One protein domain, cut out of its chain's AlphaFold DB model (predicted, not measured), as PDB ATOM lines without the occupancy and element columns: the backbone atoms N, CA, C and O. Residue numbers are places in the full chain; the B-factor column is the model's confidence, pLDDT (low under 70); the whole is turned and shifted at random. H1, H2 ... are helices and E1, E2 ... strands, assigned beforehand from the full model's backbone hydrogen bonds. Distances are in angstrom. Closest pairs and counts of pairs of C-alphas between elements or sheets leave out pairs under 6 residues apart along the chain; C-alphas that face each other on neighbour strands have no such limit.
ATOM      1  N   THR A 185      11.007  12.823   9.864       58.12
ATOM      2  CA  THR A 185      11.734  11.617  10.278       58.12
ATOM      3  C   THR A 185      10.845  10.835  11.235       58.12
ATOM      4  O   THR A 185      10.843  11.113  12.426       58.12
ATOM      5  N   GLN A 186       9.990   9.936  10.748       69.19
ATOM      6  CA  GLN A 186       9.272   9.032  11.647       69.19
ATOM      7  C   GLN A 186      10.315   8.294  12.490       69.19
ATOM      8  O   GLN A 186      11.407   8.008  11.992       69.19
ATOM      9  N   PHE A 187      10.031   8.065  13.776       72.38
ATOM     10  CA  PHE A 187      10.897   7.159  14.525       72.38
ATOM     11  C   PHE A 187      10.886   5.828  13.789       72.38
ATOM     12  O   PHE A 187       9.801   5.375  13.409       72.38
ATOM     13  N   ASN A 188      12.075   5.277  13.533       75.00
ATOM     14  CA  ASN A 188      12.171   4.005  12.843       75.00
ATOM     15  C   ASN A 188      11.341   2.981  13.626       75.00
ATOM     16  O   ASN A 188      11.499   2.848  14.839       75.00
ATOM     17  N   SER A 189      10.401   2.343  12.937       79.69
ATOM     18  CA  SER A 189       9.555   1.310  13.514       79.69
ATOM     19  C   SER A 189      10.264  -0.035  13.591       79.69
ATOM     20  O   SER A 189       9.735  -0.929  14.239       79.69
ATOM     21  N   ALA A 196      14.438  -8.286  21.979       84.00
ATOM     22  CA  ALA A 196      13.802  -9.592  21.875       84.00
ATOM     23  C   ALA A 196      13.783 -10.284  23.247       84.00
ATOM     24  O   ALA A 196      14.798 -10.374  23.931       84.00
ATOM     25  N   GLY A 197      12.602 -10.735  23.674       80.12
ATOM     26  CA  GLY A 197      12.391 -11.333  24.999       80.12
ATOM     27  C   GLY A 197      12.167 -10.325  26.134       80.12
ATOM     28  O   GLY A 197      11.621 -10.703  27.164       80.12
ATOM     29  N   ILE A 198      12.498  -9.043  25.935       78.50
ATOM     30  CA  ILE A 198      12.187  -7.965  26.885       78.50
ATOM     31  C   ILE A 198      10.810  -7.390  26.556       78.50
ATOM     32  O   ILE A 198       9.925  -7.368  27.403       78.50
ATOM     33  N   ILE A 199      10.596  -6.947  25.317       83.00
ATOM     34  CA  ILE A 199       9.349  -6.300  24.891       83.00
ATOM     35  C   ILE A 199       8.778  -7.069  23.710       83.00
ATOM     36  O   ILE A 199       9.505  -7.452  22.793       83.00
ATOM     37  N   ARG A 200       7.463  -7.302  23.714       89.31
ATOM     38  CA  ARG A 200       6.812  -7.949  22.574       89.31
ATOM     39  C   ARG A 200       6.839  -6.996  21.369       89.31
ATOM     40  O   ARG A 200       6.518  -5.817  21.540       89.31
ATOM     41  N   PRO A 201       7.160  -7.468  20.150       89.62
ATOM     42  CA  PRO A 201       7.254  -6.598  18.977       89.62
ATOM     43  C   PRO A 201       6.004  -5.744  18.743       89.62
ATOM     44  O   PRO A 201       6.115  -4.550  18.489       89.62
ATOM     45  N   ASN A 202       4.806  -6.315  18.910       91.94
ATOM     46  CA  ASN A 202       3.538  -5.596  18.753       91.94
ATOM     47  C   ASN A 202       3.373  -4.424  19.740       91.94
ATOM     48  O   ASN A 202       2.891  -3.366  19.341       91.94
ATOM     49  N   GLU A 203       3.802  -4.582  20.996       86.81
ATOM     50  CA  GLU A 203       3.785  -3.506  21.993       86.81
ATOM     51  C   GLU A 203       4.769  -2.394  21.616       86.81
ATOM     52  O   GLU A 203       4.414  -1.220  21.680       86.81
ATOM     53  N   PHE A 204       5.971  -2.749  21.148       87.31
ATOM     54  CA  PHE A 204       6.946  -1.772  20.654       87.31
ATOM     55  C   PHE A 204       6.391  -0.971  19.468       87.31
ATOM     56  O   PHE A 204       6.405   0.260  19.497       87.31
ATOM     57  N   PHE A 205       5.832  -1.650  18.460       89.81
ATOM     58  CA  PHE A 205       5.198  -0.991  17.317       89.81
ATOM     59  C   PHE A 205       4.057  -0.069  17.756       89.81
ATOM     60  O   PHE A 205       3.933   1.042  17.241       89.81
ATOM     61  N   GLN A 206       3.244  -0.488  18.728       92.00
ATOM     62  CA  GLN A 206       2.159   0.332  19.257       92.00
ATOM     63  C   GLN A 206       2.682   1.580  19.982       92.00
ATOM     64  O   GLN A 206       2.167   2.672  19.744       92.00
ATOM     65  N   SER A 207       3.725   1.465  20.806       87.19
ATOM     66  CA  SER A 207       4.341   2.614  21.482       87.19
ATOM     67  C   SER A 207       5.006   3.569  20.491       87.19
ATOM     68  O   SER A 207       4.797   4.781  20.582       87.19
ATOM     69  N   ILE A 208       5.715   3.061  19.476       85.50
ATOM     70  CA  ILE A 208       6.263   3.886  18.388       85.50
ATOM     71  C   ILE A 208       5.140   4.576  17.609       85.50
ATOM     72  O   ILE A 208       5.237   5.772  17.330       85.50
ATOM     73  N   ASN A 209       4.037   3.883  17.322       87.12
ATOM     74  CA  ASN A 209       2.872   4.473  16.666       87.12
ATOM     75  C   ASN A 209       2.199   5.543  17.529       87.12
ATOM     76  O   ASN A 209       1.852   6.596  17.001       87.12
ATOM     77  N   ASN A 210       2.081   5.349  18.843       85.56
ATOM     78  CA  ASN A 210       1.554   6.356  19.766       85.56
ATOM     79  C   ASN A 210       2.456   7.599  19.819       85.56
ATOM     80  O   ASN A 210       1.960   8.727  19.759       85.56
ATOM     81  N   ILE A 211       3.780   7.414  19.863       81.94
ATOM     82  CA  ILE A 211       4.765   8.506  19.820       81.94
ATOM     83  C   ILE A 211       4.691   9.238  18.471       81.94
ATOM     84  O   ILE A 211       4.626  10.472  18.426       81.94
ATOM     85  N   ASN A 212       4.631   8.498  17.362       81.94
ATOM     86  CA  ASN A 212       4.471   9.048  16.017       81.94
ATOM     87  C   ASN A 212       3.114   9.756  15.853       81.94
ATOM     88  O   ASN A 212       3.052  10.798  15.204       81.94
ATOM     89  N   TYR A 213       2.043   9.280  16.490       81.69
ATOM     90  CA  TYR A 213       0.718   9.906  16.482       81.69
ATOM     91  C   TYR A 213       0.687  11.201  17.304       81.69
ATOM     92  O   TYR A 213       0.220  12.237  16.821       81.69
ATOM     93  N   ALA A 214       1.287  11.199  18.501       75.88
ATOM     94  CA  ALA A 214       1.487  12.400  19.313       75.88
ATOM     95  C   ALA A 214       2.318  13.457  18.564       75.88
ATOM     96  O   ALA A 214       2.065  14.658  18.687       75.88
ATOM     97  N   ARG A 215       3.263  13.014  17.723       70.88
ATOM     98  CA  ARG A 215       4.019  13.862  16.793       70.88
ATOM     99  C   ARG A 215       3.197  14.301  15.579       70.88
ATOM    100  O   ARG A 215       3.411  15.412  15.105       70.88
ATOM    101  N   LYS A 216       2.278  13.476  15.068       69.56
ATOM    102  CA  LYS A 216       1.422  13.762  13.900       69.56
ATOM    103  C   LYS A 216       0.318  14.773  14.210       69.56
ATOM    104  O   LYS A 216      -0.187  15.380  13.267       69.56
ATOM    105  N   ARG A 217       0.023  15.067  15.489       63.03
ATOM    106  CA  ARG A 217      -0.858  16.166  15.955       63.03
ATOM    107  C   ARG A 217      -0.248  17.563  15.690       63.03
ATOM    108  O   ARG A 217      -0.059  18.382  16.583       63.03
ATOM    109  N   THR A 218       0.064  17.800  14.417       66.19
ATOM    110  CA  THR A 218       0.707  18.963  13.783       66.19
ATOM    111  C   THR A 218      -0.264  19.724  12.889       66.19
ATOM    112  O   THR A 218       0.133  20.686  12.250       66.19
ATOM    113  N   PHE A 219      -1.539  19.326  12.832       68.69
ATOM    114  CA  PHE A 219      -2.540  20.006  12.007       68.69
ATOM    115  C   PHE A 219      -2.636  21.501  12.345       68.69
ATOM    116  O   PHE A 219      -2.571  22.333  11.450       68.69
ATOM    117  N   ILE A 220      -2.630  21.845  13.638       68.31
ATOM    118  CA  ILE A 220      -2.589  23.240  14.101       68.31
ATOM    119  C   ILE A 220      -1.280  23.930  13.684       68.31
ATOM    120  O   ILE A 220      -1.317  25.059  13.216       68.31
ATOM    121  N   GLU A 221      -0.126  23.258  13.775       69.56
ATOM    122  CA  GLU A 221       1.159  23.836  13.337       69.56
ATOM    123  C   GLU A 221       1.175  24.098  11.824       69.56
ATOM    124  O   GLU A 221       1.684  25.128  11.383       69.56
ATOM    125  N   LYS A 222       0.582  23.199  11.028       71.81
ATOM    126  CA  LYS A 222       0.432  23.350   9.577       71.81
ATOM    127  C   LYS A 222      -0.529  24.480   9.225       71.81
ATOM    128  O   LYS A 222      -0.181  25.277   8.365       71.81
ATOM    129  N   ILE A 223      -1.671  24.589   9.910       74.50
ATOM    130  CA  ILE A 223      -2.625  25.695   9.735       74.50
ATOM    131  C   ILE A 223      -1.973  27.024  10.095       74.50
ATOM    132  O   ILE A 223      -2.010  27.949   9.297       74.50
ATOM    133  N   ILE A 224      -1.327  27.118  11.259       72.69
ATOM    134  CA  ILE A 224      -0.642  28.339  11.694       72.69
ATOM    135  C   ILE A 224       0.446  28.719  10.683       72.69
ATOM    136  O   ILE A 224       0.522  29.868  10.259       72.69
ATOM    137  N   THR A 225       1.254  27.755  10.233       71.69
ATOM    138  CA  THR A 225       2.279  27.997   9.203       71.69
ATOM    139  C   THR A 225       1.654  28.444   7.880       71.69
ATOM    140  O   THR A 225       2.157  29.374   7.258       71.69
ATOM    141  N   PHE A 226       0.551  27.827   7.457       75.88
ATOM    142  CA  PHE A 226      -0.183  28.193   6.246       75.88
ATOM    143  C   PHE A 226      -0.759  29.612   6.330       75.88
ATOM    144  O   PHE A 226      -0.564  30.395   5.404       75.88
ATOM    145  N   LEU A 227      -1.383  29.976   7.455       72.50
ATOM    146  CA  LEU A 227      -1.882  31.327   7.717       72.50
ATOM    147  C   LEU A 227      -0.744  32.354   7.667       72.50
ATOM    148  O   LEU A 227      -0.879  33.380   7.008       72.50
ATOM    149  N   PHE A 228       0.412  32.056   8.269       74.38
ATOM    150  CA  PHE A 228       1.582  32.933   8.170       74.38
ATOM    151  C   PHE A 228       2.076  33.103   6.732       74.38
ATOM    152  O   PHE A 228       2.415  34.221   6.342       74.38
ATOM    153  N   ILE A 229       2.105  32.020   5.946       72.81
ATOM    154  CA  ILE A 229       2.471  32.076   4.527       72.81
ATOM    155  C   ILE A 229       1.469  32.944   3.761       72.81
ATOM    156  O   ILE A 229       1.897  33.813   3.011       72.81
ATOM    157  N   MET A 230       0.163  32.752   3.961       74.50
ATOM    158  CA  MET A 230      -0.881  33.551   3.310       74.50
ATOM    159  C   MET A 230      -0.728  35.041   3.623       74.50
ATOM    160  O   MET A 230      -0.699  35.845   2.696       74.50
ATOM    161  N   VAL A 231      -0.545  35.409   4.895       74.12
ATOM    162  CA  VAL A 231      -0.373  36.817   5.286       74.12
ATOM    163  C   VAL A 231       0.902  37.417   4.694       74.12
ATOM    164  O   VAL A 231       0.871  38.542   4.207       74.12
ATOM    165  N   HIS A 232       2.006  36.668   4.645       73.38
ATOM    166  CA  HIS A 232       3.227  37.148   3.989       73.38
ATOM    167  C   HIS A 232       3.059  37.310   2.480       73.38
ATOM    168  O   HIS A 232       3.571  38.266   1.907       73.38
ATOM    169  N   ARG A 233       2.348  36.389   1.818       74.94
ATOM    170  CA  ARG A 233       2.048  36.504   0.386       74.94
ATOM    171  C   ARG A 233       1.164  37.711   0.110       74.94
ATOM    172  O   ARG A 233       1.423  38.410  -0.862       74.94
ATOM    173  N   LEU A 234       0.187  37.979   0.976       75.88
ATOM    174  CA  LEU A 234      -0.653  39.167   0.889       75.88
ATOM    175  C   LEU A 234       0.170  40.445   1.095       75.88
ATOM    176  O   LEU A 234       0.105  41.334   0.259       75.88
ATOM    177  N   GLY A 235       1.002  40.511   2.139       71.88
ATOM    178  CA  GLY A 235       1.898  41.647   2.385       71.88
ATOM    179  C   GLY A 235       2.853  41.912   1.216       71.88
ATOM    180  O   GLY A 235       2.972  43.046   0.760       71.88
ATOM    181  N   ALA A 236       3.447  40.860   0.646       73.00
ATOM    182  CA  ALA A 236       4.287  40.962  -0.547       73.00
ATOM    183  C   ALA A 236       3.501  41.408  -1.793       73.00
ATOM    184  O   ALA A 236       4.002  42.212  -2.574       73.00
ATOM    185  N   ALA A 237       2.274  40.916  -1.985       74.38
ATOM    186  CA  ALA A 237       1.419  41.335  -3.093       74.38
ATOM    187  C   ALA A 237       1.020  42.813  -2.973       74.38
ATOM    188  O   ALA A 237       1.067  43.529  -3.969       74.38
ATOM    189  N   LEU A 238       0.699  43.282  -1.762       73.00
ATOM    190  CA  LEU A 238       0.417  44.692  -1.476       73.00
ATOM    191  C   LEU A 238       1.648  45.574  -1.720       73.00
ATOM    192  O   LEU A 238       1.515  46.637  -2.319       73.00
ATOM    193  N   LEU A 239       2.845  45.105  -1.349       71.00
ATOM    194  CA  LEU A 239       4.102  45.786  -1.669       71.00
ATOM    195  C   LEU A 239       4.311  45.903  -3.183       71.00
ATOM    196  O   LEU A 239       4.538  46.999  -3.680       71.00
ATOM    197  N   ILE A 240       4.184  44.803  -3.932       75.06
ATOM    198  CA  ILE A 240       4.341  44.811  -5.397       75.06
ATOM    199  C   ILE A 240       3.293  45.721  -6.049       75.06
ATOM    200  O   ILE A 240       3.635  46.526  -6.913       75.06
ATOM    201  N   ALA A 241       2.032  45.634  -5.621       72.31
ATOM    202  CA  ALA A 241       0.964  46.498  -6.114       72.31
ATOM    203  C   ALA A 241       1.260  47.975  -5.825       72.31
ATOM    204  O   ALA A 241       1.082  48.814  -6.704       72.31
ATOM    205  N   GLY A 242       1.777  48.288  -4.637       70.31
ATOM    206  CA  GLY A 242       2.214  49.630  -4.276       70.31
ATOM    207  C   GLY A 242       3.375  50.142  -5.144       70.31
ATOM    208  O   GLY A 242       3.323  51.277  -5.618       70.31
ATOM    209  N   ILE A 243       4.372  49.302  -5.459       71.50
ATOM    210  CA  ILE A 243       5.449  49.639  -6.419       71.50
ATOM    211  C   ILE A 243       4.866  49.937  -7.812       71.50
ATOM    212  O   ILE A 243       5.232  50.924  -8.444       71.50
ATOM    213  N   ILE A 244       3.929  49.118  -8.297       74.12
ATOM    214  CA  ILE A 244       3.305  49.311  -9.618       74.12
ATOM    215  C   ILE A 244       2.420  50.567  -9.643       74.12
ATOM    216  O   ILE A 244       2.365  51.271 -10.646       74.12
ATOM    217  N   LEU A 245       1.706  50.867  -8.561       72.94
ATOM    218  CA  LEU A 245       0.823  52.034  -8.497       72.94
ATOM    219  C   LEU A 245       1.609  53.339  -8.374       72.94
ATOM    220  O   LEU A 245       1.240  54.335  -8.996       72.94
ATOM    221  N   THR A 246       2.734  53.321  -7.656       68.50
ATOM    222  CA  THR A 246       3.635  54.480  -7.578       68.50
ATOM    223  C   THR A 246       4.320  54.811  -8.905       68.50
ATOM    224  O   THR A 246       4.725  55.959  -9.075       68.50
ATOM    225  N   SER A 247       4.407  53.876  -9.861       73.75
ATOM    226  CA  SER A 247       4.930  54.155 -11.209       73.75
ATOM    227  C   SER A 247       3.881  54.692 -12.191       73.75
ATOM    228  O   SER A 247       4.249  55.239 -13.227       73.75
ATOM    229  N   LYS A 248       2.580  54.593 -11.872       70.81
ATOM    230  CA  LYS A 248       1.462  54.974 -12.760       70.81
ATOM    231  C   LYS A 248       0.801  56.321 -12.426       70.81
ATOM    232  O   LYS A 248      -0.364  56.517 -12.752       70.81
ATOM    233  N   ALA A 249       1.506  57.235 -11.759       63.53
ATOM    234  CA  ALA A 249       0.999  58.547 -11.319       63.53
ATOM    235  C   ALA A 249      -0.183  58.527 -10.315       63.53
ATOM    236  O   ALA A 249      -0.648  59.584  -9.897       63.53
ATOM    237  N   ILE A 250      -0.627  57.356  -9.836       72.56
ATOM    238  CA  ILE A 250      -1.612  57.223  -8.743       72.56
ATOM    239  C   ILE A 250      -0.848  57.108  -7.414       72.56
ATOM    240  O   ILE A 250      -0.836  56.077  -6.736       72.56
ATOM    241  N   LEU A 251      -0.137  58.181  -7.076       63.25
ATOM    242  CA  LEU A 251       0.844  58.200  -5.991       63.25
ATOM    243  C   LEU A 251       0.273  57.954  -4.582       63.25
ATOM    244  O   LEU A 251       0.846  57.125  -3.870       63.25
ATOM    245  N   PRO A 252      -0.854  58.579  -4.170       71.56
ATOM    246  CA  PRO A 252      -1.340  58.460  -2.794       71.56
ATOM    247  C   PRO A 252      -1.761  57.025  -2.458       71.56
ATOM    248  O   PRO A 252      -1.447  56.503  -1.388       71.56
ATOM    249  N   ALA A 253      -2.421  56.353  -3.407       69.19
ATOM    250  CA  ALA A 253      -2.844  54.966  -3.241       69.19
ATOM    251  C   ALA A 253      -1.646  54.003  -3.235       69.19
ATOM    252  O   ALA A 253      -1.609  53.069  -2.434       69.19
ATOM    253  N   GLY A 254      -0.643  54.242  -4.089       67.88
ATOM    254  CA  GLY A 254       0.574  53.432  -4.130       67.88
ATOM    255  C   GLY A 254       1.391  53.513  -2.837       67.88
ATOM    256  O   GLY A 254       1.832  52.485  -2.324       67.88
ATOM    257  N   ILE A 255       1.532  54.713  -2.268       69.94
ATOM    258  CA  ILE A 255       2.212  54.948  -0.986       69.94
ATOM    259  C   ILE A 255       1.472  54.261   0.166       69.94
ATOM    260  O   ILE A 255       2.093  53.554   0.962       69.94
ATOM    261  N   ALA A 256       0.147  54.417   0.237       71.31
ATOM    262  CA  ALA A 256      -0.662  53.774   1.269       71.31
ATOM    263  C   ALA A 256      -0.533  52.241   1.222       71.31
ATOM    264  O   ALA A 256      -0.429  51.589   2.265       71.31
ATOM    265  N   LEU A 257      -0.476  51.655   0.022       72.00
ATOM    266  CA  LEU A 257      -0.281  50.215  -0.173       72.00
ATOM    267  C   LEU A 257       1.140  49.748   0.162       72.00
ATOM    268  O   LEU A 257       1.292  48.684   0.762       72.00
ATOM    269  N   LEU A 258       2.171  50.542  -0.151       69.69
ATOM    270  CA  LEU A 258       3.555  50.250   0.244       69.69
ATOM    271  C   LEU A 258       3.712  50.243   1.763       69.69
ATOM    272  O   LEU A 258       4.212  49.270   2.328       69.69
ATOM    273  N   ALA A 259       3.238  51.297   2.427       69.06
ATOM    274  CA  ALA A 259       3.349  51.439   3.872       69.06
ATOM    275  C   ALA A 259       2.556  50.347   4.613       69.06
ATOM    276  O   ALA A 259       3.086  49.702   5.519       69.06
ATOM    277  N   SER A 260       1.310  50.085   4.202       73.69
ATOM    278  CA  SER A 260       0.471  49.052   4.828       73.69
ATOM    279  C   SER A 260       0.972  47.634   4.538       73.69
ATOM    280  O   SER A 260       1.092  46.831   5.465       73.69
ATOM    281  N   GLY A 261       1.338  47.321   3.291       70.00
ATOM    282  CA  GLY A 261       1.903  46.023   2.910       70.00
ATOM    283  C   GLY A 261       3.222  45.732   3.623       70.00
ATOM    284  O   GLY A 261       3.447  44.616   4.106       70.00
ATOM    285  N   GLY A 262       4.067  46.751   3.770       68.44
ATOM    286  CA  GLY A 262       5.319  46.665   4.501       68.44
ATOM    287  C   GLY A 262       5.145  46.446   5.997       68.44
ATOM    288  O   GLY A 262       5.716  45.503   6.546       68.44
ATOM    289  N   ALA A 263       4.300  47.253   6.643       71.31
ATOM    290  CA  ALA A 263       3.987  47.110   8.063       71.31
ATOM    291  C   ALA A 263       3.410  45.721   8.380       71.31
ATOM    292  O   ALA A 263       3.879  45.054   9.304       71.31
ATOM    293  N   ILE A 264       2.458  45.239   7.569       73.31
ATOM    294  CA  ILE A 264       1.892  43.888   7.700       73.31
ATOM    295  C   ILE A 264       3.002  42.841   7.577       73.31
ATOM    296  O   ILE A 264       3.117  41.965   8.431       73.31
ATOM    297  N   THR A 265       3.858  42.940   6.560       72.56
ATOM    298  CA  THR A 265       4.929  41.955   6.342       72.56
ATOM    299  C   THR A 265       5.883  41.891   7.536       72.56
ATOM    300  O   THR A 265       6.161  40.804   8.041       72.56
ATOM    301  N   VAL A 266       6.340  43.039   8.042       70.50
ATOM    302  CA  VAL A 266       7.305  43.098   9.150       70.50
ATOM    303  C   VAL A 266       6.688  42.618  10.468       70.50
ATOM    304  O   VAL A 266       7.276  41.779  11.154       70.50
ATOM    305  N   VAL A 267       5.487  43.088  10.817       74.50
ATOM    306  CA  VAL A 267       4.809  42.695  12.064       74.50
ATOM    307  C   VAL A 267       4.537  41.193  12.077       74.50
ATOM    308  O   VAL A 267       4.854  40.503  13.052       74.50
ATOM    309  N   PHE A 268       4.009  40.647  10.981       71.69
ATOM    310  CA  PHE A 268       3.734  39.217  10.902       71.69
ATOM    311  C   PHE A 268       5.004  38.377  10.837       71.69
ATOM    312  O   PHE A 268       4.998  37.261  11.363       71.69
ATOM    313  N   LEU A 269       6.100  38.885  10.266       72.75
ATOM    314  CA  LEU A 269       7.397  38.221  10.337       72.75
ATOM    315  C   LEU A 269       7.815  38.059  11.802       72.75
ATOM    316  O   LEU A 269       8.040  36.925  12.234       72.75
ATOM    317  N   CYS A 270       7.804  39.133  12.594       69.56
ATOM    318  CA  CYS A 270       8.137  39.101  14.022       69.56
ATOM    319  C   CYS A 270       7.250  38.126  14.814       69.56
ATOM    320  O   CYS A 270       7.762  37.254  15.524       69.56
ATOM    321  N   ILE A 271       5.925  38.196  14.641       71.25
ATOM    322  CA  ILE A 271       4.978  37.283  15.305       71.25
ATOM    323  C   ILE A 271       5.250  35.829  14.893       71.25
ATOM    324  O   ILE A 271       5.264  34.933  15.743       71.25
ATOM    325  N   SER A 272       5.533  35.576  13.611       71.44
ATOM    326  CA  SER A 272       5.807  34.227  13.108       71.44
ATOM    327  C   SER A 272       7.056  33.613  13.738       71.44
ATOM    328  O   SER A 272       7.056  32.420  14.053       71.44
ATOM    329  N   LEU A 273       8.112  34.404  13.970       68.06
ATOM    330  CA  LEU A 273       9.335  33.937  14.625       68.06
ATOM    331  C   LEU A 273       9.050  33.506  16.069       68.06
ATOM    332  O   LEU A 273       9.456  32.412  16.478       68.06
ATOM    333  N   CYS A 274       8.299  34.323  16.814       68.06
ATOM    334  CA  CYS A 274       7.926  34.058  18.202       68.06
ATOM    335  C   CYS A 274       7.022  32.825  18.337       68.06
ATOM    336  O   CYS A 274       7.344  31.892  19.084       68.06
ATOM    337  N   VAL A 275       5.923  32.778  17.576       70.25
ATOM    338  CA  VAL A 275       4.963  31.663  17.608       70.25
ATOM    339  C   VAL A 275       5.648  30.364  17.205       70.25
ATOM    340  O   VAL A 275       5.509  29.355  17.897       70.25
ATOM    341  N   PHE A 276       6.458  30.373  16.145       66.75
ATOM    342  CA  PHE A 276       7.134  29.167  15.677       66.75
ATOM    343  C   PHE A 276       8.136  28.620  16.698       66.75
ATOM    344  O   PHE A 276       8.183  27.411  16.936       66.75
ATOM    345  N   LYS A 277       8.911  29.490  17.359       66.88
ATOM    346  CA  LYS A 277       9.838  29.063  18.416       66.88
ATOM    347  C   LYS A 277       9.091  28.466  19.610       66.88
ATOM    348  O   LYS A 277       9.510  27.433  20.139       66.88
ATOM    349  N   CYS A 278       7.958  29.062  19.983       66.88
ATOM    350  CA  CYS A 278       7.078  28.531  21.019       66.88
ATOM    351  C   CYS A 278       6.525  27.146  20.634       66.88
ATOM    352  O   CYS A 278       6.650  26.195  21.411       66.88
ATOM    353  N   MET A 279       6.024  26.988  19.402       69.44
ATOM    354  CA  MET A 279       5.530  25.707  18.882       69.44
ATOM    355  C   MET A 279       6.627  24.637  18.841       69.44
ATOM    356  O   MET A 279       6.404  23.515  19.293       69.44
ATOM    357  N   SER A 280       7.838  24.980  18.393       67.44
ATOM    358  CA  SER A 280       8.981  24.059  18.376       67.44
ATOM    359  C   SER A 280       9.318  23.542  19.778       67.44
ATOM    360  O   SER A 280       9.529  22.342  19.968       67.44
ATOM    361  N   MET A 281       9.334  24.419  20.788       67.12
ATOM    362  CA  MET A 281       9.548  23.996  22.175       67.12
ATOM    363  C   MET A 281       8.392  23.143  22.707       67.12
ATOM    364  O   MET A 281       8.631  22.129  23.367       67.12
ATOM    365  N   ALA A 282       7.144  23.514  22.412       70.25
ATOM    366  CA  ALA A 282       5.969  22.740  22.801       70.25
ATOM    367  C   ALA A 282       5.981  21.337  22.173       70.25
ATOM    368  O   ALA A 282       5.658  20.355  22.843       70.25
ATOM    369  N   ARG A 283       6.423  21.215  20.916       75.06
ATOM    370  CA  ARG A 283       6.605  19.939  20.217       75.06
ATOM    371  C   ARG A 283       7.605  19.036  20.935       75.06
ATOM    372  O   ARG A 283       7.252  17.902  21.244       75.06
ATOM    373  N   ILE A 284       8.797  19.540  21.261       70.81
ATOM    374  CA  ILE A 284       9.819  18.762  21.985       70.81
ATOM    375  C   ILE A 284       9.281  18.304  23.345       70.81
ATOM    376  O   ILE A 284       9.425  17.138  23.705       70.81
ATOM    377  N   ARG A 285       8.596  19.188  24.085       73.38
ATOM    378  CA  ARG A 285       7.984  18.832  25.375       73.38
ATOM    379  C   ARG A 285       6.925  17.738  25.232       73.38
ATOM    380  O   ARG A 285       6.879  16.855  26.079       73.38
ATOM    381  N   ARG A 286       6.089  17.773  24.187       78.75
ATOM    382  CA  ARG A 286       5.070  16.737  23.933       78.75
ATOM    383  C   ARG A 286       5.692  15.384  23.614       78.75
ATOM    384  O   ARG A 286       5.278  14.396  24.207       78.75
ATOM    385  N   VAL A 287       6.696  15.349  22.735       74.81
ATOM    386  CA  VAL A 287       7.420  14.108  22.414       74.81
ATOM    387  C   VAL A 287       8.091  13.555  23.667       74.81
ATOM    388  O   VAL A 287       7.928  12.379  23.960       74.81
ATOM    389  N   LYS A 288       8.752  14.410  24.457       76.00
ATOM    390  CA  LYS A 288       9.355  14.001  25.727       76.00
ATOM    391  C   LYS A 288       8.324  13.397  26.685       76.00
ATOM    392  O   LYS A 288       8.543  12.298  27.165       76.00
ATOM    393  N   ARG A 289       7.175  14.052  26.898       79.62
ATOM    394  CA  ARG A 289       6.100  13.505  27.746       79.62
ATOM    395  C   ARG A 289       5.544  12.183  27.221       79.62
ATOM    396  O   ARG A 289       5.211  11.330  28.027       79.62
ATOM    397  N   ALA A 290       5.420  12.022  25.903       79.44
ATOM    398  CA  ALA A 290       4.968  10.766  25.309       79.44
ATOM    399  C   ALA A 290       5.979   9.638  25.561       79.44
ATOM    400  O   ALA A 290       5.585   8.556  25.972       79.44
ATOM    401  N   VAL A 291       7.277   9.917  25.396       76.88
ATOM    402  CA  VAL A 291       8.351   8.967  25.724       76.88
ATOM    403  C   VAL A 291       8.362   8.646  27.218       76.88
ATOM    404  O   VAL A 291       8.390   7.474  27.575       76.88
ATOM    405  N   ASP A 292       8.270   9.653  28.092       75.62
ATOM    406  CA  ASP A 292       8.232   9.464  29.545       75.62
ATOM    407  C   ASP A 292       6.997   8.633  29.960       75.62
ATOM    408  O   ASP A 292       7.113   7.721  30.774       75.62
ATOM    409  N   ALA A 293       5.825   8.882  29.367       81.94
ATOM    410  CA  ALA A 293       4.603   8.124  29.645       81.94
ATOM    411  C   ALA A 293       4.686   6.661  29.180       81.94
ATOM    412  O   ALA A 293       4.246   5.767  29.901       81.94
ATOM    413  N   GLU A 294       5.268   6.401  28.005       81.56
ATOM    414  CA  GLU A 294       5.534   5.030  27.551       81.56
ATOM    415  C   GLU A 294       6.588   4.351  28.440       81.56
ATOM    416  O   GLU A 294       6.418   3.190  28.798       81.56
ATOM    417  N   SER A 295       7.608   5.086  28.906       76.56
ATOM    418  CA  SER A 295       8.651   4.558  29.799       76.56
ATOM    419  C   SER A 295       8.079   3.950  31.084       76.56
ATOM    420  O   SER A 295       8.487   2.864  31.492       76.56
ATOM    421  N   VAL A 296       7.085   4.608  31.691       82.19
ATOM    422  CA  VAL A 296       6.477   4.191  32.964       82.19
ATOM    423  C   VAL A 296       5.745   2.851  32.831       82.19
ATOM    424  O   VAL A 296       5.749   2.068  33.779       82.19
ATOM    425  N   LYS A 297       5.169   2.542  31.659       81.88
ATOM    426  CA  LYS A 297       4.470   1.265  31.416       81.88
ATOM    427  C   LYS A 297       5.401   0.059  31.505       81.88
ATOM    428  O   LYS A 297       4.962  -1.019  31.895       81.88
ATOM    429  N   TYR A 298       6.663   0.236  31.122       70.62
ATOM    430  CA  TYR A 298       7.649  -0.842  31.110       70.62
ATOM    431  C   TYR A 298       8.334  -1.007  32.467       70.62
ATOM    432  O   TYR A 298       8.598  -2.135  32.872       70.62
ATOM    433  N   VAL A 299       8.528   0.086  33.215       73.38
ATOM    434  CA  VAL A 299       9.081   0.040  34.583       73.38
ATOM    435  C   VAL A 299       8.224  -0.825  35.519       73.38
ATOM    436  O   VAL A 299       8.774  -1.500  36.381       73.38
ATOM    437  N   SER A 300       6.896  -0.845  35.355       73.31
ATOM    438  CA  SER A 300       5.992  -1.576  36.258       73.31
ATOM    439  C   SER A 300       5.798  -3.061  35.931       73.31
ATOM    440  O   SER A 300       5.250  -3.789  36.755       73.31
ATOM    441  N   ARG A 301       6.212  -3.525  34.743       69.31
ATOM    442  CA  ARG A 301       5.911  -4.880  34.240       69.31
ATOM    443  C   ARG A 301       7.087  -5.856  34.291       69.31
ATOM    444  O   ARG A 301       6.891  -7.031  33.997       69.31
ATOM    445  N   GLN A 302       8.292  -5.391  34.610       61.66
ATOM    446  CA  GLN A 302       9.515  -6.182  34.459       61.66
ATOM    447  C   GLN A 302      10.214  -6.439  35.802       61.66
ATOM    448  O   GLN A 302      10.247  -5.543  36.645       61.66
ATOM    449  N   PRO A 303      10.845  -7.617  35.992       63.22
ATOM    450  CA  PRO A 303      11.736  -7.871  37.131       63.22
ATOM    451  C   PRO A 303      13.041  -7.060  37.047       63.22
ATOM    452  O   PRO A 303      13.774  -6.940  38.028       63.22
ATOM    453  N   VAL A 304      13.329  -6.496  35.870       61.50
ATOM    454  CA  VAL A 304      14.477  -5.641  35.598       61.50
ATOM    455  C   VAL A 304      13.966  -4.236  35.271       61.50
ATOM    456  O   VAL A 304      13.203  -4.083  34.319       61.50
ATOM    457  N   PRO A 305      14.347  -3.192  36.025       61.06
ATOM    458  CA  PRO A 305      13.856  -1.847  35.765       61.06
ATOM    459  C   PRO A 305      14.378  -1.347  34.413       61.06
ATOM    460  O   PRO A 305      15.563  -1.058  34.258       61.06
ATOM    461  N   THR A 306      13.484  -1.232  33.429       66.56
ATOM    462  CA  THR A 306      13.780  -0.638  32.119       66.56
ATOM    463  C   THR A 306      13.274   0.794  32.057       66.56
ATOM    464  O   THR A 306      12.066   1.022  32.110       66.56
ATOM    465  N   LYS A 307      14.172   1.771  31.903       73.94
ATOM    466  CA  LYS A 307      13.809   3.190  31.782       73.94
ATOM    467  C   LYS A 307      14.081   3.689  30.372       73.94
ATOM    468  O   LYS A 307      15.222   3.679  29.917       73.94
ATOM    469  N   TRP A 308      13.039   4.184  29.712       73.38
ATOM    470  CA  TRP A 308      13.176   4.864  28.429       73.38
ATOM    471  C   TRP A 308      13.434   6.344  28.691       73.38
ATOM    472  O   TRP A 308      12.715   6.979  29.462       73.38
ATOM    473  N   GLN A 309      14.463   6.904  28.068       74.38
ATOM    474  CA  GLN A 309      14.756   8.328  28.125       74.38
ATOM    475  C   GLN A 309      14.871   8.875  26.708       74.38
ATOM    476  O   GLN A 309      15.472   8.253  25.837       74.38
ATOM    477  N   LEU A 310      14.304  10.059  26.469       70.75
ATOM    478  CA  LEU A 310      14.591  10.788  25.240       70.75
ATOM    479  C   LEU A 310      16.009  11.357  25.347       70.75
ATOM    480  O   LEU A 310      16.225  12.402  25.970       70.75
ATOM    481  N   GLY A 311      16.955  10.641  24.758       70.88
ATOM    482  CA  GLY A 311      18.325  11.077  24.591       70.88
ATOM    483  C   GLY A 311      18.435  12.095  23.463       70.88
ATOM    484  O   GLY A 311      17.636  12.140  22.520       70.88
ATOM    485  N   SER A 312      19.453  12.935  23.562       73.50
ATOM    486  CA  SER A 312      19.912  13.726  22.431       73.50
ATOM    487  C   SER A 312      21.421  13.815  22.495       73.50
ATOM    488  O   SER A 312      21.947  14.293  23.505       73.50
ATOM    489  N   TYR A 313      22.107  13.397  21.440       62.16
ATOM    490  CA  TYR A 313      23.522  13.687  21.282       62.16
ATOM    491  C   TYR A 313      23.687  14.698  20.158       62.16
ATOM    492  O   TYR A 313      22.933  14.725  19.183       62.16
ATOM    493  N   ASN A 314      24.661  15.574  20.358       56.31
ATOM    494  CA  ASN A 314      25.139  16.465  19.325       56.31
ATOM    495  C   ASN A 314      26.154  15.663  18.519       56.31
ATOM    496  O   ASN A 314      27.262  15.423  18.989       56.31
ATOM    497  N   TYR A 315      25.743  15.181  17.353       55.53
ATOM    498  CA  TYR A 315      26.655  14.572  16.406       55.53
ATOM    499  C   TYR A 315      27.499  15.693  15.807       55.53
ATOM    500  O   TYR A 315      26.969  16.548  15.092       55.53
ATOM    501  N   VAL A 316      28.777  15.737  16.187       54.56
ATOM    502  CA  VAL A 316      29.767  16.620  15.571       54.56
ATOM    503  C   VAL A 316      30.389  15.828  14.443       54.56
ATOM    504  O   VAL A 316      31.143  14.884  14.676       54.56
ATOM    505  N   ASP A 317      30.017  16.182  13.226       55.19
ATOM    506  CA  ASP A 317      30.571  15.527  12.062       55.19
ATOM    507  C   ASP A 317      31.878  16.209  11.653       55.19
ATOM    508  O   ASP A 317      31.881  17.388  11.295       55.19
ATOM    509  N   ASN A 318      32.978  15.459  11.727       64.44
ATOM    510  CA  ASN A 318      34.321  15.918  11.372       64.44
ATOM    511  C   ASN A 318      34.743  15.486   9.956       64.44
ATOM    512  O   ASN A 318      35.914  15.606   9.611       64.44
ATOM    513  N   SER A 319      33.832  14.971   9.125       48.56
ATOM    514  CA  SER A 319      34.153  14.484   7.771       48.56
ATOM    515  C   SER A 319      34.436  15.587   6.728       48.56
ATOM    516  O   SER A 319      34.324  15.349   5.527       48.56
ATOM    517  N   GLY A 320      34.840  16.788   7.160       60.47
ATOM    518  CA  GLY A 320      35.277  17.896   6.304       60.47
ATOM    519  C   GLY A 320      35.812  19.101   7.097       60.47
ATOM    520  O   GLY A 320      35.791  19.096   8.324       60.47
ATOM    521  N   ASP A 321      36.236  20.159   6.391       40.22
ATOM    522  CA  ASP A 321      36.838  21.396   6.947       40.22
ATOM    523  C   ASP A 321      35.922  22.224   7.877       40.22
ATOM    524  O   ASP A 321      36.329  23.251   8.425       40.22
ATOM    525  N   THR A 322      34.667  21.815   8.076       41.34
ATOM    526  CA  THR A 322      33.734  22.509   8.969       41.34
ATOM    527  C   THR A 322      32.953  21.540   9.838       41.34
ATOM    528  O   THR A 322      32.222  20.697   9.324       41.34
ATOM    529  N   SER A 323      33.029  21.738  11.153       45.94
ATOM    530  CA  SER A 323      32.268  20.983  12.148       45.94
ATOM    531  C   SER A 323      30.795  21.418  12.135       45.94
ATOM    532  O   SER A 323      30.444  22.489  12.641       45.94
ATOM    533  N   SER A 324      29.915  20.608  11.550       44.66
ATOM    534  CA  SER A 324      28.459  20.764  11.673       44.66
ATOM    535  C   SER A 324      27.947  19.973  12.876       44.66
ATOM    536  O   SER A 324      28.347  18.827  13.079       44.66
ATOM    537  N   VAL A 325      27.057  20.581  13.667       47.31
ATOM    538  CA  VAL A 325      26.500  19.964  14.878       47.31
ATOM    539  C   VAL A 325      25.018  19.668  14.678       47.31
ATOM    540  O   VAL A 325      24.195  20.583  14.648       47.31
ATOM    541  N   TYR A 326      24.667  18.386  14.591       53.59
ATOM    542  CA  TYR A 326      23.280  17.927  14.502       53.59
ATOM    543  C   TYR A 326      22.818  17.372  15.843       53.59
ATOM    544  O   TYR A 326      23.471  16.509  16.422       53.59
ATOM    545  N   THR A 327      21.663  17.815  16.338       55.56
ATOM    546  CA  THR A 327      21.039  17.179  17.505       55.56
ATOM    547  C   THR A 327      20.158  16.029  17.027       55.56
ATOM    548  O   THR A 327      19.048  16.247  16.537       55.56
ATOM    549  N   VAL A 328      20.647  14.799  17.179       67.19
ATOM    550  CA  VAL A 328      19.874  13.585  16.898       67.19
ATOM    551  C   VAL A 328      19.123  13.198  18.163       67.19
ATOM    552  O   VAL A 328      19.726  12.998  19.216       67.19
ATOM    553  N   TYR A 329      17.796  13.107  18.065       66.06
ATOM    554  CA  TYR A 329      16.962  12.593  19.148       66.06
ATOM    555  C   TYR A 329      16.800  11.088  18.990       66.06
ATOM    556  O   TYR A 329      16.366  10.617  17.941       66.06
ATOM    557  N   TYR A 330      17.104  10.352  20.048       72.25
ATOM    558  CA  TYR A 330      16.972   8.904  20.103       72.25
ATOM    559  C   TYR A 330      16.280   8.508  21.403       72.25
ATOM    560  O   TYR A 330      16.232   9.277  22.366       72.25
ATOM    561  N   ILE A 331      15.697   7.317  21.416       71.94
ATOM    562  CA  ILE A 331      15.161   6.728  22.636       71.94
ATOM    563  C   ILE A 331      16.266   5.844  23.198       71.94
ATOM    564  O   ILE A 331      16.680   4.882  22.559       71.94
ATOM    565  N   GLU A 332      16.767   6.204  24.369       74.56
ATOM    566  CA  GLU A 332      17.728   5.401  25.108       74.56
ATOM    567  C   GLU A 332      16.964   4.489  26.063       74.56
ATOM    568  O   GLU A 332      16.134   4.963  26.844       74.56
ATOM    569  N   ILE A 333      17.216   3.186  25.987       72.12
ATOM    570  CA  ILE A 333      16.578   2.191  26.846       72.12
ATOM    571  C   ILE A 333      17.642   1.689  27.815       72.12
ATOM    572  O   ILE A 333      18.532   0.932  27.439       72.12
ATOM    573  N   HIS A 334      17.556   2.136  29.066       75.25
ATOM    574  CA  HIS A 334      18.434   1.679  30.139       75.25
ATOM    575  C   HIS A 334      17.839   0.419  30.750       75.25
ATOM    576  O   HIS A 334      16.762   0.487  31.343       75.25
ATOM    577  N   ILE A 335      18.525  -0.711  30.596       74.94
ATOM    578  CA  ILE A 335      18.167  -1.983  31.227       74.94
ATOM    579  C   ILE A 335      18.963  -2.062  32.534       74.94
ATOM    580  O   ILE A 335      20.191  -2.093  32.504       74.94
ATOM    581  N   GLY A 336      18.284  -2.015  33.681       72.44
ATOM    582  CA  GLY A 336      18.936  -2.177  34.982       72.44
ATOM    583  C   GLY A 336      19.569  -3.561  35.160       72.44
ATOM    584  O   GLY A 336      19.317  -4.480  34.386       72.44
ATOM    585  N   ALA A 337      20.377  -3.740  36.206       70.88
ATOM    586  CA  ALA A 337      20.756  -5.086  36.627       70.88
ATOM    587  C   ALA A 337      19.502  -5.834  37.128       70.88
ATOM    588  O   ALA A 337      18.625  -5.198  37.726       70.88
TER     589      ALA A 337
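This is residues 185 to 189 and 196 to 337 of the 351 residues of the protein "Hypothetical protein" of Adineta ricciae (UniProt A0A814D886). H1 and H2 run end to end along one long helix, H3, making a rod, while a hairpin of E1 and E2 packs by E1 on residues 284 to 299 of H3 and then bends away. The 147 printed residues hold three named helices, then two antiparallel strands; the class is mixed. The whole is extended, radius of gyration of the C-alphas 24.3 A, spans 82 by 40 by 21 A.

H1 is residues 201 to 216, 21.8 A, from C-alpha 201 at (7.254, -6.598, 18.977). H2 is 219 to 247, 42.0 A; H3 is 251 to 299, 71.4 A. E1 is 306 to 317, 30.7 A; E2 is 324 to 335, 31.7 A, ending at (18.167, -1.983, 31.227).

H2 and H3, a helical hairpin, touch at Gly 242 and Gly 254, their closest C-alphas, 4.1 A. N 309 and O 332 of E1 and E2 are within hydrogen-bond range, 2.8 A. Every O i to N i+4 pair is within range in H1 and H2, 43 of 45 in H3.

Residues 190 to 195 are cut out, a gap of 14.4 A between C-alphas. No link is long. Low-confidence stretches include 313 to 329.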